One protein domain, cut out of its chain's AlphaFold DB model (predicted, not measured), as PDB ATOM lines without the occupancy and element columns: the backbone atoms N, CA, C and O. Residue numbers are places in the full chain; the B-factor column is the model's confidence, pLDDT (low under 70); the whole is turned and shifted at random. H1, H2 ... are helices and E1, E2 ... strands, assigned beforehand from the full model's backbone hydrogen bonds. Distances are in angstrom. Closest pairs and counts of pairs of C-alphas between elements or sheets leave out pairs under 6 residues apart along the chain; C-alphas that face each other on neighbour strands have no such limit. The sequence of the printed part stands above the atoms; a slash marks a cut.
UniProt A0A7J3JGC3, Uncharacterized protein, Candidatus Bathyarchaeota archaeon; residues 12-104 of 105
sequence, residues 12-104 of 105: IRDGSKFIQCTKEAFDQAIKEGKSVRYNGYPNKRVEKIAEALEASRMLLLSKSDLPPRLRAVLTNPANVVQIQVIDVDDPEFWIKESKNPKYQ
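This is residues 12 to 104 of the 105 residues of an uncharacterized protein of Candidatus Bathyarchaeota archaeon (UniProt A0A7J3JGC3). You will find the long helix H2 side by side with H4 in the middle, with H5 packed along H2 on the side away from E3 and H3 folding back after H2; E3 lies between H2 and a small hairpin, E1 and E2, and H1 packs on H4 near E1. The 93 printed residues hold E1, E2, H1, E3, H2, H3, H4 and H5 in that order, and the class is mostly helix. The sheet, E1 - E2, is antiparallel. The whole is compact, with a radius of gyration of the C-alphas of 12.7 A and spans of 35 by 25 by 23 A.

Find C-alpha 12 at (95.230, 173.116, 189.368), where E1, residues 12 to 14, begins. Then come E2, 17 to 21, H1, 23 to 31, and E3, 36 to 39. From C-alpha 44 at (107.250, 157.549, 190.229), H2 runs 25.6 A to residue 61. H3 is 68 to 74, H4 77 to 86, and H5 93 to 98, ending at (116.976, 181.612, 188.739).

In the hairpin E1 and E2, look at N 12 and O 19, 3.0 A apart. E3 pairs with no named strand; its closest C-alpha to E1 is Val 36 to Ile 12, 4.5 A. H1 touches H4, closest at C-alphas 27 and 77, 5.3 A. H2 touches H4 with residues 50 to 54 alone, closest at C-alphas 50 and 84, 5.1 A, at a shallow tilt of 30 degrees, opposite ways. H2 touches H5 with residues 53 to 60 alone, closest at C-alphas 57 and 94, 6.3 A. H2 and H3, a helical hairpin, only just touch, with 3 pairs of C-alphas within 8 A, the closest 57 and 74, 6.7 A. In H1 to H5 every O i to N i+4 pair is within hydrogen-bond range.

The C-alphas farthest apart, Gln 20 and Pro 101, are 36.6 A apart. The printed part has no cut, no link is long, and no printed residue is under 70 in pLDDT.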
ATOM      1  N   ILE A  12      94.905 171.828 188.753       95.88
ATOM      2  CA  ILE A  12      95.230 173.116 189.368       95.88
ATOM      3  C   ILE A  12      95.076 172.963 190.876       95.88
ATOM      4  O   ILE A  12      94.185 172.252 191.352       95.88
ATOM      5  N   ARG A  13      95.955 173.611 191.640       93.06
ATOM      6  CA  ARG A  13      95.844 173.656 193.093       93.06
ATOM      7  C   ARG A  13      94.810 174.695 193.518       93.06
ATOM      8  O   ARG A  13      94.949 175.873 193.201       93.06
ATOM      9  N   ASP A  14      93.832 174.250 194.292       90.81
ATOM     10  CA  ASP A  14      92.854 175.085 194.980       90.81
ATOM     11  C   ASP A  14      92.949 174.811 196.488       90.81
ATOM     12  O   ASP A  14      92.593 173.736 196.987       90.81
ATOM     13  N   GLY A  15      93.567 175.751 197.208       88.50
ATOM     14  CA  GLY A  15      93.937 175.584 198.612       88.50
ATOM     15  C   GLY A  15      94.803 174.337 198.853       88.50
ATOM     16  O   GLY A  15      95.963 174.253 198.432       88.50
ATOM     17  N   SER A  16      94.242 173.360 199.569       87.56
ATOM     18  CA  SER A  16      94.911 172.097 199.908       87.56
ATOM     19  C   SER A  16      94.668 170.964 198.907       87.56
ATOM     20  O   SER A  16      95.242 169.887 199.075       87.56
ATOM     21  N   LYS A  17      93.841 171.172 197.875       91.75
ATOM     22  CA  LYS A  17      93.424 170.120 196.939       91.75
ATOM     23  C   LYS A  17      93.907 170.400 195.520       91.75
ATOM     24  O   LYS A  17      94.137 171.542 195.137       91.75
ATOM     25  N   PHE A  18      94.024 169.332 194.736       91.94
ATOM     26  CA  PHE A  18      94.195 169.405 193.288       91.94
ATOM     27  C   PHE A  18      92.865 169.085 192.613       91.94
ATOM     28  O   PHE A  18      92.267 168.043 192.886       91.94
ATOM     29  N   ILE A  19      92.410 169.984 191.744       94.44
ATOM     30  CA  ILE A  19      91.169 169.841 190.982       94.44
ATOM     31  C   ILE A  19      91.541 169.557 189.532       94.44
ATOM     32  O   ILE A  19      92.345 170.285 188.950       94.44
ATOM     33  N   GLN A  20      90.977 168.490 188.965       94.81
ATOM     34  CA  GLN A  20      91.194 168.146 187.564       94.81
ATOM     35  C   GLN A  20      90.598 169.230 186.657       94.81
ATOM     36  O   GLN A  20      89.487 169.703 186.895       94.81
ATOM     37  N   CYS A  21      91.319 169.609 185.608       93.62
ATOM     38  CA  CYS A  21      90.932 170.674 184.692       93.62
ATOM     39  C   CYS A  21      91.247 170.316 183.231       93.62
ATOM     40  O   CYS A  21      91.829 169.268 182.934       93.62
ATOM     41  N   THR A  22      90.864 171.199 182.305       94.38
ATOM     42  CA  THR A  22      91.293 171.110 180.902       94.38
ATOM     43  C   THR A  22      92.729 171.618 180.739       94.38
ATOM     44  O   THR A  22      93.281 172.259 181.641       94.38
ATOM     45  N   LYS A  23      93.342 171.362 179.577       92.00
ATOM     46  CA  LYS A  23      94.683 171.876 179.266       92.00
ATOM     47  C   LYS A  23      94.703 173.405 179.199       92.00
ATOM     48  O   LYS A  23      95.646 174.027 179.671       92.00
ATOM     49  N   GLU A  24      93.649 174.016 178.675       94.06
ATOM     50  CA  GLU A  24      93.522 175.471 178.560       94.06
ATOM     51  C   GLU A  24      93.464 176.118 179.946       94.06
ATOM     52  O   GLU A  24      94.152 177.105 180.202       94.06
ATOM     53  N   ALA A  25      92.696 175.526 180.868       95.31
ATOM     54  CA  ALA A  25      92.630 175.979 182.254       95.31
ATOM     55  C   ALA A  25      93.977 175.806 182.977       95.31
ATOM     56  O   ALA A  25      94.391 176.687 183.728       95.31
ATOM     57  N   PHE A  26      94.683 174.702 182.722       95.50
ATOM     58  CA  PHE A  26      96.025 174.456 183.251       95.50
ATOM     59  C   PHE A  26      97.031 175.515 182.775       95.50
ATOM     60  O   PHE A  26      97.759 176.092 183.582       95.50
ATOM     61  N   ASP A  27      97.027 175.834 181.480       95.94
ATOM     62  CA  ASP A  27      97.898 176.864 180.908       95.94
ATOM     63  C   ASP A  27      97.571 178.251 181.446       95.94
ATOM     64  O   ASP A  27      98.466 179.041 181.751       95.94
ATOM     65  N   GLN A  28      96.284 178.548 181.597       97.38
ATOM     66  CA  GLN A  28      95.844 179.796 182.193       97.38
ATOM     67  C   GLN A  28      96.298 179.907 183.658       97.38
ATOM     68  O   GLN A  28      96.817 180.946 184.060       97.38
ATOM     69  N   ALA A  29      96.216 178.822 184.432       96.94
ATOM     70  CA  ALA A  29      96.721 178.785 185.800       96.94
ATOM     71  C   ALA A  29      98.238 179.034 185.876       96.94
ATOM     72  O   ALA A  29      98.691 179.760 186.762       96.94
ATOM     73  N   ILE A  30      99.028 178.513 184.927       97.50
ATOM     74  CA  ILE A  30     100.467 178.813 184.845       97.50
ATOM     75  C   ILE A  30     100.710 180.305 184.602       97.50
ATOM     76  O   ILE A  30     101.544 180.900 185.286       97.50
ATOM     77  N   LYS A  31      99.972 180.923 183.669       97.69
ATOM     78  CA  LYS A  31     100.071 182.371 183.393       97.69
ATOM     79  C   LYS A  31      99.741 183.215 184.620       97.69
ATOM     80  O   LYS A  31     100.374 184.239 184.853       97.69
ATOM     81  N   GLU A  32      98.789 182.758 185.422       96.25
ATOM     82  CA  GLU A  32      98.394 183.381 186.688       96.25
ATOM     83  C   GLU A  32      99.373 183.095 187.840       96.25
ATOM     84  O   GLU A  32      99.168 183.570 188.955       96.25
ATOM     85  N   GLY A  33     100.435 182.316 187.601       95.81
ATOM     86  CA  GLY A  33     101.411 181.942 188.622       95.81
ATOM     87  C   GLY A  33     100.856 180.993 189.687       95.81
ATOM     88  O   GLY A  33     101.414 180.911 190.779       95.81
ATOM     89  N   LYS A  34      99.764 180.279 189.392       96.56
ATOM     90  CA  LYS A  34      99.163 179.285 190.288       96.56
ATOM     91  C   LYS A  34      99.922 177.968 190.230       96.56
ATOM     92  O   LYS A  34     100.604 177.667 189.249       96.56
ATOM     93  N   SER A  35      99.766 177.172 191.287       96.56
ATOM     94  CA  SER A  35     100.355 175.839 191.339       96.56
ATOM     95  C   SER A  35      99.540 174.845 190.520       96.56
ATOM     96  O   SER A  35      98.306 174.860 190.556       96.56
ATOM     97  N   VAL A  36     100.237 173.982 189.795       96.06
ATOM     98  CA  VAL A  36      99.655 173.011 188.874       96.06
ATOM     99  C   VAL A  36     100.295 171.637 189.052       96.06
ATOM    100  O   VAL A  36     101.395 171.512 189.578       96.06
ATOM    101  N   ARG A  37      99.597 170.583 188.630       94.38
ATOM    102  CA  ARG A  37     100.124 169.215 188.612       94.38
ATOM    103  C   ARG A  37      99.688 168.500 187.347       94.38
ATOM    104  O   ARG A  37      98.547 168.622 186.910       94.38
ATOM    105  N   TYR A  38     100.596 167.710 186.803       90.56
ATOM    106  CA  TYR A  38     100.316 166.756 185.745       90.56
ATOM    107  C   TYR A  38     100.273 165.344 186.331       90.56
ATOM    108  O   TYR A  38     101.062 165.008 187.213       90.56
ATOM    109  N   ASN A  39      99.349 164.511 185.862       87.19
ATOM    110  CA  ASN A  39      99.348 163.085 186.158       87.19
ATOM    111  C   ASN A  39      99.362 162.314 184.835       87.19
ATOM    112  O   ASN A  39      98.506 162.517 183.974       87.19
ATOM    113  N   GLY A  40     100.370 161.463 184.669       85.75
ATOM    114  CA  GLY A  40     100.733 160.867 183.380       85.75
ATOM    115  C   GLY A  40     102.240 160.679 183.185       85.75
ATOM    116  O   GLY A  40     102.678 160.385 182.076       85.75
ATOM    117  N   TYR A  41     103.044 160.889 184.233       87.50
ATOM    118  CA  TYR A  41     104.479 160.626 184.197       87.50
ATOM    119  C   TYR A  41     104.758 159.128 184.002       87.50
ATOM    120  O   TYR A  41     104.029 158.291 184.539       87.50
ATOM    121  N   PRO A  42     105.837 158.760 183.290       87.06
ATOM    122  CA  PRO A  42     106.128 157.365 182.960       87.06
ATOM    123  C   PRO A  42     106.455 156.503 184.187       87.06
ATOM    124  O   PRO A  42     106.333 155.282 184.136       87.06
ATOM    125  N   ASN A  43     106.904 157.113 185.291       88.62
ATOM    126  CA  ASN A  43     107.195 156.419 186.541       88.62
ATOM    127  C   ASN A  43     107.222 157.383 187.743       88.62
ATOM    128  O   ASN A  43     107.307 158.603 187.593       88.62
ATOM    129  N   LYS A  44     107.234 156.808 188.954       89.12
ATOM    130  CA  LYS A  44     107.250 157.549 190.229       89.12
ATOM    131  C   LYS A  44     108.493 158.416 190.443       89.12
ATOM    132  O   LYS A  44     108.440 159.366 191.215       89.12
ATOM    133  N   ARG A  45     109.637 158.072 189.838       92.56
ATOM    134  CA  ARG A  45     110.854 158.889 189.963       92.56
ATOM    135  C   ARG A  45     110.665 160.209 189.221       92.56
ATOM    136  O   ARG A  45     110.931 161.252 189.800       92.56
ATOM    137  N   VAL A  46     110.178 160.145 187.984       91.12
ATOM    138  CA  VAL A  46     109.895 161.324 187.158       91.12
ATOM    139  C   VAL A  46     108.827 162.198 187.815       91.12
ATOM    140  O   VAL A  46     109.019 163.399 187.945       91.12
ATOM    141  N   GLU A  47     107.760 161.591 188.334       92.81
ATOM    142  CA  GLU A  47     106.727 162.317 189.085       92.81
ATOM    143  C   GLU A  47     107.306 163.104 190.274       92.81
ATOM    144  O   GLU A  47     107.023 164.290 190.420       92.81
ATOM    145  N   LYS A  48     108.181 162.490 191.080       93.62
ATOM    146  CA  LYS A  48     108.835 163.174 192.210       93.62
ATOM    147  C   LYS A  48     109.723 164.341 191.776       93.62
ATOM    148  O   LYS A  48     109.785 165.348 192.477       93.62
ATOM    149  N   ILE A  49     110.431 164.206 190.653       94.50
ATOM    150  CA  ILE A  49     111.261 165.291 190.108       94.50
ATOM    151  C   ILE A  49     110.364 166.454 189.678       94.50
ATOM    152  O   ILE A  49     110.637 167.597 190.037       94.50
ATOM    153  N   ALA A  50     109.257 166.171 188.992       94.44
ATOM    154  CA  ALA A  50     108.299 167.198 188.610       94.44
ATOM    155  C   ALA A  50     107.644 167.893 189.815       94.44
ATOM    156  O   ALA A  50     107.498 169.113 189.808       94.44
ATOM    157  N   GLU A  51     107.311 167.156 190.880       94.31
ATOM    158  CA  GLU A  51     106.812 167.743 192.131       94.31
ATOM    159  C   GLU A  51     107.840 168.703 192.765       94.31
ATOM    160  O   GLU A  51     107.467 169.777 193.245       94.31
ATOM    161  N   ALA A  52     109.136 168.372 192.726       95.69
ATOM    162  CA  ALA A  52     110.207 169.248 193.214       95.69
ATOM    163  C   ALA A  52     110.409 170.497 192.331       95.69
ATOM    164  O   ALA A  52     110.567 171.613 192.842       95.69
ATOM    165  N   LEU A  53     110.344 170.334 191.006       96.69
ATOM    166  CA  LEU A  53     110.356 171.447 190.056       96.69
ATOM    167  C   LEU A  53     109.181 172.398 190.301       96.69
ATOM    168  O   LEU A  53     109.347 173.615 190.316       96.69
ATOM    169  N   GLU A  54     107.993 171.861 190.538       97.00
ATOM    170  CA  GLU A  54     106.823 172.681 190.814       97.00
ATOM    171  C   GLU A  54     106.932 173.408 192.162       97.00
ATOM    172  O   GLU A  54     106.655 174.606 192.249       97.00
ATOM    173  N   ALA A  55     107.411 172.727 193.206       95.94
ATOM    174  CA  ALA A  55     107.639 173.344 194.509       95.94
ATOM    175  C   ALA A  55     108.639 174.510 194.426       95.94
ATOM    176  O   ALA A  55     108.390 175.587 194.978       95.94
ATOM    177  N   SER A  56     109.746 174.329 193.701       96.94
ATOM    178  CA  SER A  56     110.738 175.388 193.496       96.94
ATOM    179  C   SER A  56     110.198 176.543 192.650       96.94
ATOM    180  O   SER A  56     110.428 177.702 193.002       96.94
ATOM    181  N   ARG A  57     109.412 176.269 191.600       97.56
ATOM    182  CA  ARG A  57     108.726 177.308 190.815       97.56
ATOM    183  C   ARG A  57     107.810 178.160 191.693       97.56
ATOM    184  O   ARG A  57     107.887 179.387 191.640       97.56
ATOM    185  N   MET A  58     106.987 177.531 192.532       97.62
ATOM    186  CA  MET A  58     106.075 178.243 193.433       97.62
ATOM    187  C   MET A  58     106.812 179.078 194.483       97.62
ATOM    188  O   MET A  58     106.415 180.212 194.746       97.62
ATOM    189  N   LEU A  59     107.917 178.558 195.027       96.94
ATOM    190  CA  LEU A  59     108.781 179.297 195.949       96.94
ATOM    191  C   LEU A  59     109.425 180.529 195.292       96.94
ATOM    192  O   LEU A  59     109.602 181.560 195.935       96.94
ATOM    193  N   LEU A  60     109.810 180.438 194.018       96.62
ATOM    194  CA  LEU A  60     110.344 181.587 193.284       96.62
ATOM    195  C   LEU A  60     109.248 182.618 192.996       96.62
ATOM    196  O   LEU A  60     109.467 183.809 193.200       96.62
ATOM    197  N   LEU A  61     108.062 182.176 192.573       96.81
ATOM    198  CA  LEU A  61     106.939 183.064 192.256       96.81
ATOM    199  C   LEU A  61     106.396 183.828 193.469       96.81
ATOM    200  O   LEU A  61     105.887 184.938 193.283       96.81
ATOM    201  N   SER A  62     106.541 183.280 194.682       96.06
ATOM    202  CA  SER A  62     106.156 183.958 195.927       96.06
ATOM    203  C   SER A  62     107.078 185.117 196.313       96.06
ATOM    204  O   SER A  62     106.732 185.896 197.197       96.06
ATOM    205  N   LYS A  63     108.252 185.248 195.683       94.62
ATOM    206  CA  LYS A  63     109.170 186.364 195.930       94.62
ATOM    207  C   LYS A  63     108.659 187.629 195.242       94.62
ATOM    208  O   LYS A  63     108.409 187.630 194.034       94.62
ATOM    209  N   SER A  64     108.507 188.713 195.998       91.00
ATOM    210  CA  SER A  64     108.035 190.003 195.474       91.00
ATOM    211  C   SER A  64     109.071 190.699 194.590       91.00
ATOM    212  O   SER A  64     108.703 191.418 193.669       91.00
ATOM    213  N   ASP A  65     110.355 190.450 194.842       92.25
ATOM    214  CA  ASP A  65     111.519 191.007 194.146       92.25
ATOM    215  C   ASP A  65     111.984 190.153 192.954       92.25
ATOM    216  O   ASP A  65     113.045 190.398 192.381       92.25
ATOM    217  N   LEU A  66     111.200 189.144 192.559       93.19
ATOM    218  CA  LEU A  66     111.536 188.279 191.433       93.19
ATOM    219  C   LEU A  66     111.686 189.109 190.140       93.19
ATOM    220  O   LEU A  66     110.716 189.768 189.742       93.19
ATOM    221  N   PRO A  67     112.834 189.029 189.435       95.06
ATOM    222  CA  PRO A  67     113.053 189.796 188.216       95.06
ATOM    223  C   PRO A  67     111.940 189.577 187.177       95.06
ATOM    224  O   PRO A  67     111.563 188.424 186.934       95.06
ATOM    225  N   PRO A  68     111.433 190.632 186.505       94.12
ATOM    226  CA  PRO A  68     110.299 190.516 185.583       94.12
ATOM    227  C   PRO A  68     110.516 189.495 184.462       94.12
ATOM    228  O   PRO A  68     109.608 188.734 184.129       94.12
ATOM    229  N   ARG A  69     111.738 189.422 183.918       94.69
ATOM    230  CA  ARG A  69     112.101 188.438 182.886       94.69
ATOM    231  C   ARG A  69     112.005 187.004 183.398       94.69
ATOM    232  O   ARG A  69     111.467 186.145 182.706       94.69
ATOM    233  N   LEU A  70     112.491 186.748 184.612       95.50
ATOM    234  CA  LEU A  70     112.394 185.426 185.226       95.50
ATOM    235  C   LEU A  70     110.937 185.081 185.551       95.50
ATOM    236  O   LEU A  70     110.505 183.964 185.276       95.50
ATOM    237  N   ARG A  71     110.152 186.044 186.054       95.81
ATOM    238  CA  ARG A  71     108.711 185.856 186.272       95.81
ATOM    239  C   ARG A  71     108.013 185.426 184.984       95.81
ATOM    240  O   ARG A  71     107.319 184.419 185.004       95.81
ATOM    241  N   ALA A  72     108.271 186.115 183.872       95.56
ATOM    242  CA  ALA A  72     107.693 185.778 182.572       95.56
ATOM    243  C   ALA A  72     108.054 184.356 182.108       95.56
ATOM    244  O   ALA A  72     107.217 183.677 181.519       95.56
ATOM    245  N   VAL A  73     109.270 183.875 182.397       96.25
ATOM    246  CA  VAL A  73     109.673 182.489 182.101       96.25
ATOM    247  C   VAL A  73     108.901 181.484 182.961       96.25
ATOM    248  O   VAL A  73     108.405 180.498 182.420       96.25
ATOM    249  N   LEU A  74     108.766 181.744 184.265       96.44
ATOM    250  CA  LEU A  74     108.090 180.863 185.230       96.44
ATOM    251  C   LEU A  74     106.554 180.866 185.103       96.44
ATOM    252  O   LEU A  74     105.892 179.973 185.638       96.44
ATOM    253  N   THR A  75     105.988 181.856 184.409       97.19
ATOM    254  CA  THR A  75     104.556 181.953 184.079       97.19
ATOM    255  C   THR A  75     104.274 181.720 182.593       97.19
ATOM    256  O   THR A  75     103.184 182.029 182.116       97.19
ATOM    257  N   ASN A  76     105.231 181.182 181.830       97.56
ATOM    258  CA  ASN A  76     105.005 180.776 180.446       97.56
ATOM    259  C   ASN A  76     104.647 179.279 180.393       97.56
ATOM    260  O   ASN A  76     105.502 178.448 180.718       97.56
ATOM    261  N   PRO A  77     103.434 178.908 179.940       96.06
ATOM    262  CA  PRO A  77     103.019 177.511 179.874       96.06
ATOM    263  C   PRO A  77     103.934 176.622 179.037       96.06
ATOM    264  O   PRO A  77     104.191 175.493 179.437       96.06
ATOM    265  N   ALA A  78     104.469 177.122 177.919       95.00
ATOM    266  CA  ALA A  78     105.363 176.341 177.069       95.00
ATOM    267  C   ALA A  78     106.642 175.950 177.824       95.00
ATOM    268  O   ALA A  78     107.029 174.786 177.811       95.00
ATOM    269  N   ASN A  79     107.241 176.893 178.557       94.06
ATOM    270  CA  ASN A  79     108.445 176.633 179.350       94.06
ATOM    271  C   ASN A  79     108.157 175.684 180.513       94.06
ATOM    272  O   ASN A  79     108.904 174.738 180.746       94.06
ATOM    273  N   VAL A  80     107.069 175.925 181.248       93.06
ATOM    274  CA  VAL A  80     106.705 175.101 182.407       93.06
ATOM    275  C   VAL A  80     106.389 173.672 181.979       93.06
ATOM    276  O   VAL A  80     106.895 172.742 182.596       93.06
ATOM    277  N   VAL A  81     105.621 173.478 180.904       91.88
ATOM    278  CA  VAL A  81     105.321 172.142 180.370       91.88
ATOM    279  C   VAL A  81     106.586 171.465 179.853       91.88
ATOM    280  O   VAL A  81     106.812 170.303 180.182       91.88
ATOM    281  N   GLN A  82     107.436 172.175 179.104       90.25
ATOM    282  CA  GLN A  82     108.684 171.598 178.607       90.25
ATOM    283  C   GLN A  82     109.536 171.064 179.762       90.25
ATOM    284  O   GLN A  82     109.910 169.903 179.746       90.25
ATOM    285  N   ILE A  83     109.758 171.859 180.808       90.50
ATOM    286  CA  ILE A  83     110.640 171.480 181.920       90.50
ATOM    287  C   ILE A  83     109.988 170.480 182.885       90.50
ATOM    288  O   ILE A  83     110.633 169.546 183.345       90.50
ATOM    289  N   GLN A  84     108.715 170.671 183.237       89.19
ATOM    290  CA  GLN A  84     108.063 169.884 184.292       89.19
ATOM    291  C   GLN A  84     107.288 168.667 183.784       89.19
ATOM    292  O   GLN A  84     106.867 167.845 184.598       89.19
ATOM    293  N   VAL A  85     107.048 168.550 182.476       83.88
ATOM    294  CA  VAL A  85     106.273 167.444 181.887       83.88
ATOM    295  C   VAL A  85     107.097 166.639 180.883       83.88
ATOM    296  O   VAL A  85     106.964 165.417 180.864       83.88
ATOM    297  N   ILE A  86     107.947 167.294 180.086       79.25
ATOM    298  CA  ILE A  86     108.692 166.650 178.993       79.25
ATOM    299  C   ILE A  86     110.130 166.315 179.428       79.25
ATOM    300  O   ILE A  86     110.486 165.140 179.492       79.25
ATOM    301  N   ASP A  87     110.918 167.317 179.814       85.25
ATOM    302  CA  ASP A  87     112.361 167.223 180.100       85.25
ATOM    303  C   ASP A  87     112.644 167.083 181.603       85.25
ATOM    304  O   ASP A  87     113.423 167.817 182.204       85.25
ATOM    305  N   VAL A  88     111.950 166.151 182.245       80.62
ATOM    306  CA  VAL A  88     111.970 166.012 183.703       80.62
ATOM    307  C   VAL A  88     113.175 165.178 184.153       80.62
ATOM    308  O   VAL A  88     113.077 163.956 184.306       80.62
ATOM    309  N   ASP A  89     114.312 165.829 184.389       89.00
ATOM    310  CA  ASP A  89     115.573 165.167 184.752       89.00
ATOM    311  C   ASP A  89     116.299 165.782 185.965       89.00
ATOM    312  O   ASP A  89     116.854 165.039 186.783       89.00
ATOM    313  N   ASP A  90     116.243 167.105 186.130       90.88
ATOM    314  CA  ASP A  90     116.911 167.859 187.192       90.88
ATOM    315  C   ASP A  90     115.894 168.525 188.139       90.88
ATOM    316  O   ASP A  90     115.313 169.555 187.793       90.88
ATOM    317  N   PRO A  91     115.697 168.017 189.372       91.81
ATOM    318  CA  PRO A  91     114.739 168.592 190.322       91.81
ATOM    319  C   PRO A  91     115.102 170.015 190.775       91.81
ATOM    320  O   PRO A  91     114.257 170.714 191.337       91.81
ATOM    321  N   GLU A  92     116.341 170.457 190.549       92.44
ATOM    322  CA  GLU A  92     116.833 171.774 190.948       92.44
ATOM    323  C   GLU A  92     116.886 172.782 189.793       92.44
ATOM    324  O   GLU A  92     117.357 173.906 190.000       92.44
ATOM    325  N   PHE A  93     116.401 172.418 188.597       95.25
ATOM    326  CA  PHE A  93     116.519 173.243 187.391       95.25
ATOM    327  C   PHE A  93     116.108 174.699 187.635       95.25
ATOM    328  O   PHE A  93     116.892 175.609 187.381       95.25
ATOM    329  N   TRP A  94     114.921 174.949 188.205       94.44
ATOM    330  CA  TRP A  94     114.434 176.318 188.417       94.44
ATOM    331  C   TRP A  94     115.282 177.122 189.396       94.44
ATOM    332  O   TRP A  94     115.480 178.322 189.206       94.44
ATOM    333  N   ILE A  95     115.819 176.476 190.432       93.81
ATOM    334  CA  ILE A  95     116.703 177.138 191.390       93.81
ATOM    335  C   ILE A  95     118.016 177.524 190.711       93.81
ATOM    336  O   ILE A  95     118.478 178.652 190.891       93.81
ATOM    337  N   LYS A  96     118.605 176.629 189.912       93.25
ATOM    338  CA  LYS A  96     119.822 176.915 189.139       93.25
ATOM    339  C   LYS A  96     119.570 178.015 188.111       93.25
ATOM    340  O   LYS A  96     120.307 178.998 188.077       93.25
ATOM    341  N   GLU A  97     118.486 177.901 187.355       93.81
ATOM    342  CA  GLU A  97     118.123 178.845 186.302       93.81
ATOM    343  C   GLU A  97     117.807 180.237 186.870       93.81
ATOM    344  O   GLU A  97     118.196 181.246 186.289       93.81
ATOM    345  N   SER A  98     117.223 180.324 188.071       91.62
ATOM    346  CA  SER A  98     116.976 181.612 188.739       91.62
ATOM    347  C   SER A  98     118.241 182.424 189.046       91.62
ATOM    348  O   SER A  98     118.167 183.643 189.189       91.62
ATOM    349  N   LYS A  99     119.405 181.769 189.138       92.56
ATOM    350  CA  LYS A  99     120.704 182.408 189.408       92.56
ATOM    351  C   LYS A  99     121.392 182.898 188.133       92.56
ATOM    352  O   LYS A  99     122.447 183.523 188.217       92.56
ATOM    353  N   ASN A 100     120.824 182.609 186.963       92.25
ATOM    354  CA  ASN A 100     121.423 182.940 185.682       92.25
ATOM    355  C   ASN A 100     121.468 184.473 185.481       92.25
ATOM    356  O   ASN A 100     120.417 185.124 185.546       92.25
ATOM    357  N   PRO A 101     122.644 185.065 185.188       91.44
ATOM    358  CA  PRO A 101     122.792 186.510 184.995       91.44
ATOM    359  C   PRO A 101     121.871 187.104 183.922       91.44
ATOM    360  O   PRO A 101     121.515 188.278 184.005       91.44
ATOM    361  N   LYS A 102     121.412 186.300 182.949       92.31
ATOM    362  CA  LYS A 102     120.488 186.749 181.890       92.31
ATOM    363  C   LYS A 102     119.161 187.326 182.414       92.31
ATOM    364  O   LYS A 102     118.476 188.049 181.690       92.31
ATOM    365  N   TYR A 103     118.805 187.021 183.663       89.38
ATOM    366  CA  TYR A 103     117.604 187.526 184.330       89.38
ATOM    367  C   TYR A 103     117.843 188.724 185.253       89.38
ATOM    368  O   TYR A 103     116.876 189.279 185.759       89.38
ATOM    369  N   GLN A 104     119.097 189.119 185.484       77.19
ATOM    370  CA  GLN A 104     119.468 190.196 186.411       77.19
ATOM    371  C   GLN A 104     119.477 191.588 185.751       77.19
ATOM    372  O   GLN A 104     119.920 192.553 186.366       77.19
TER     373      GLN A 104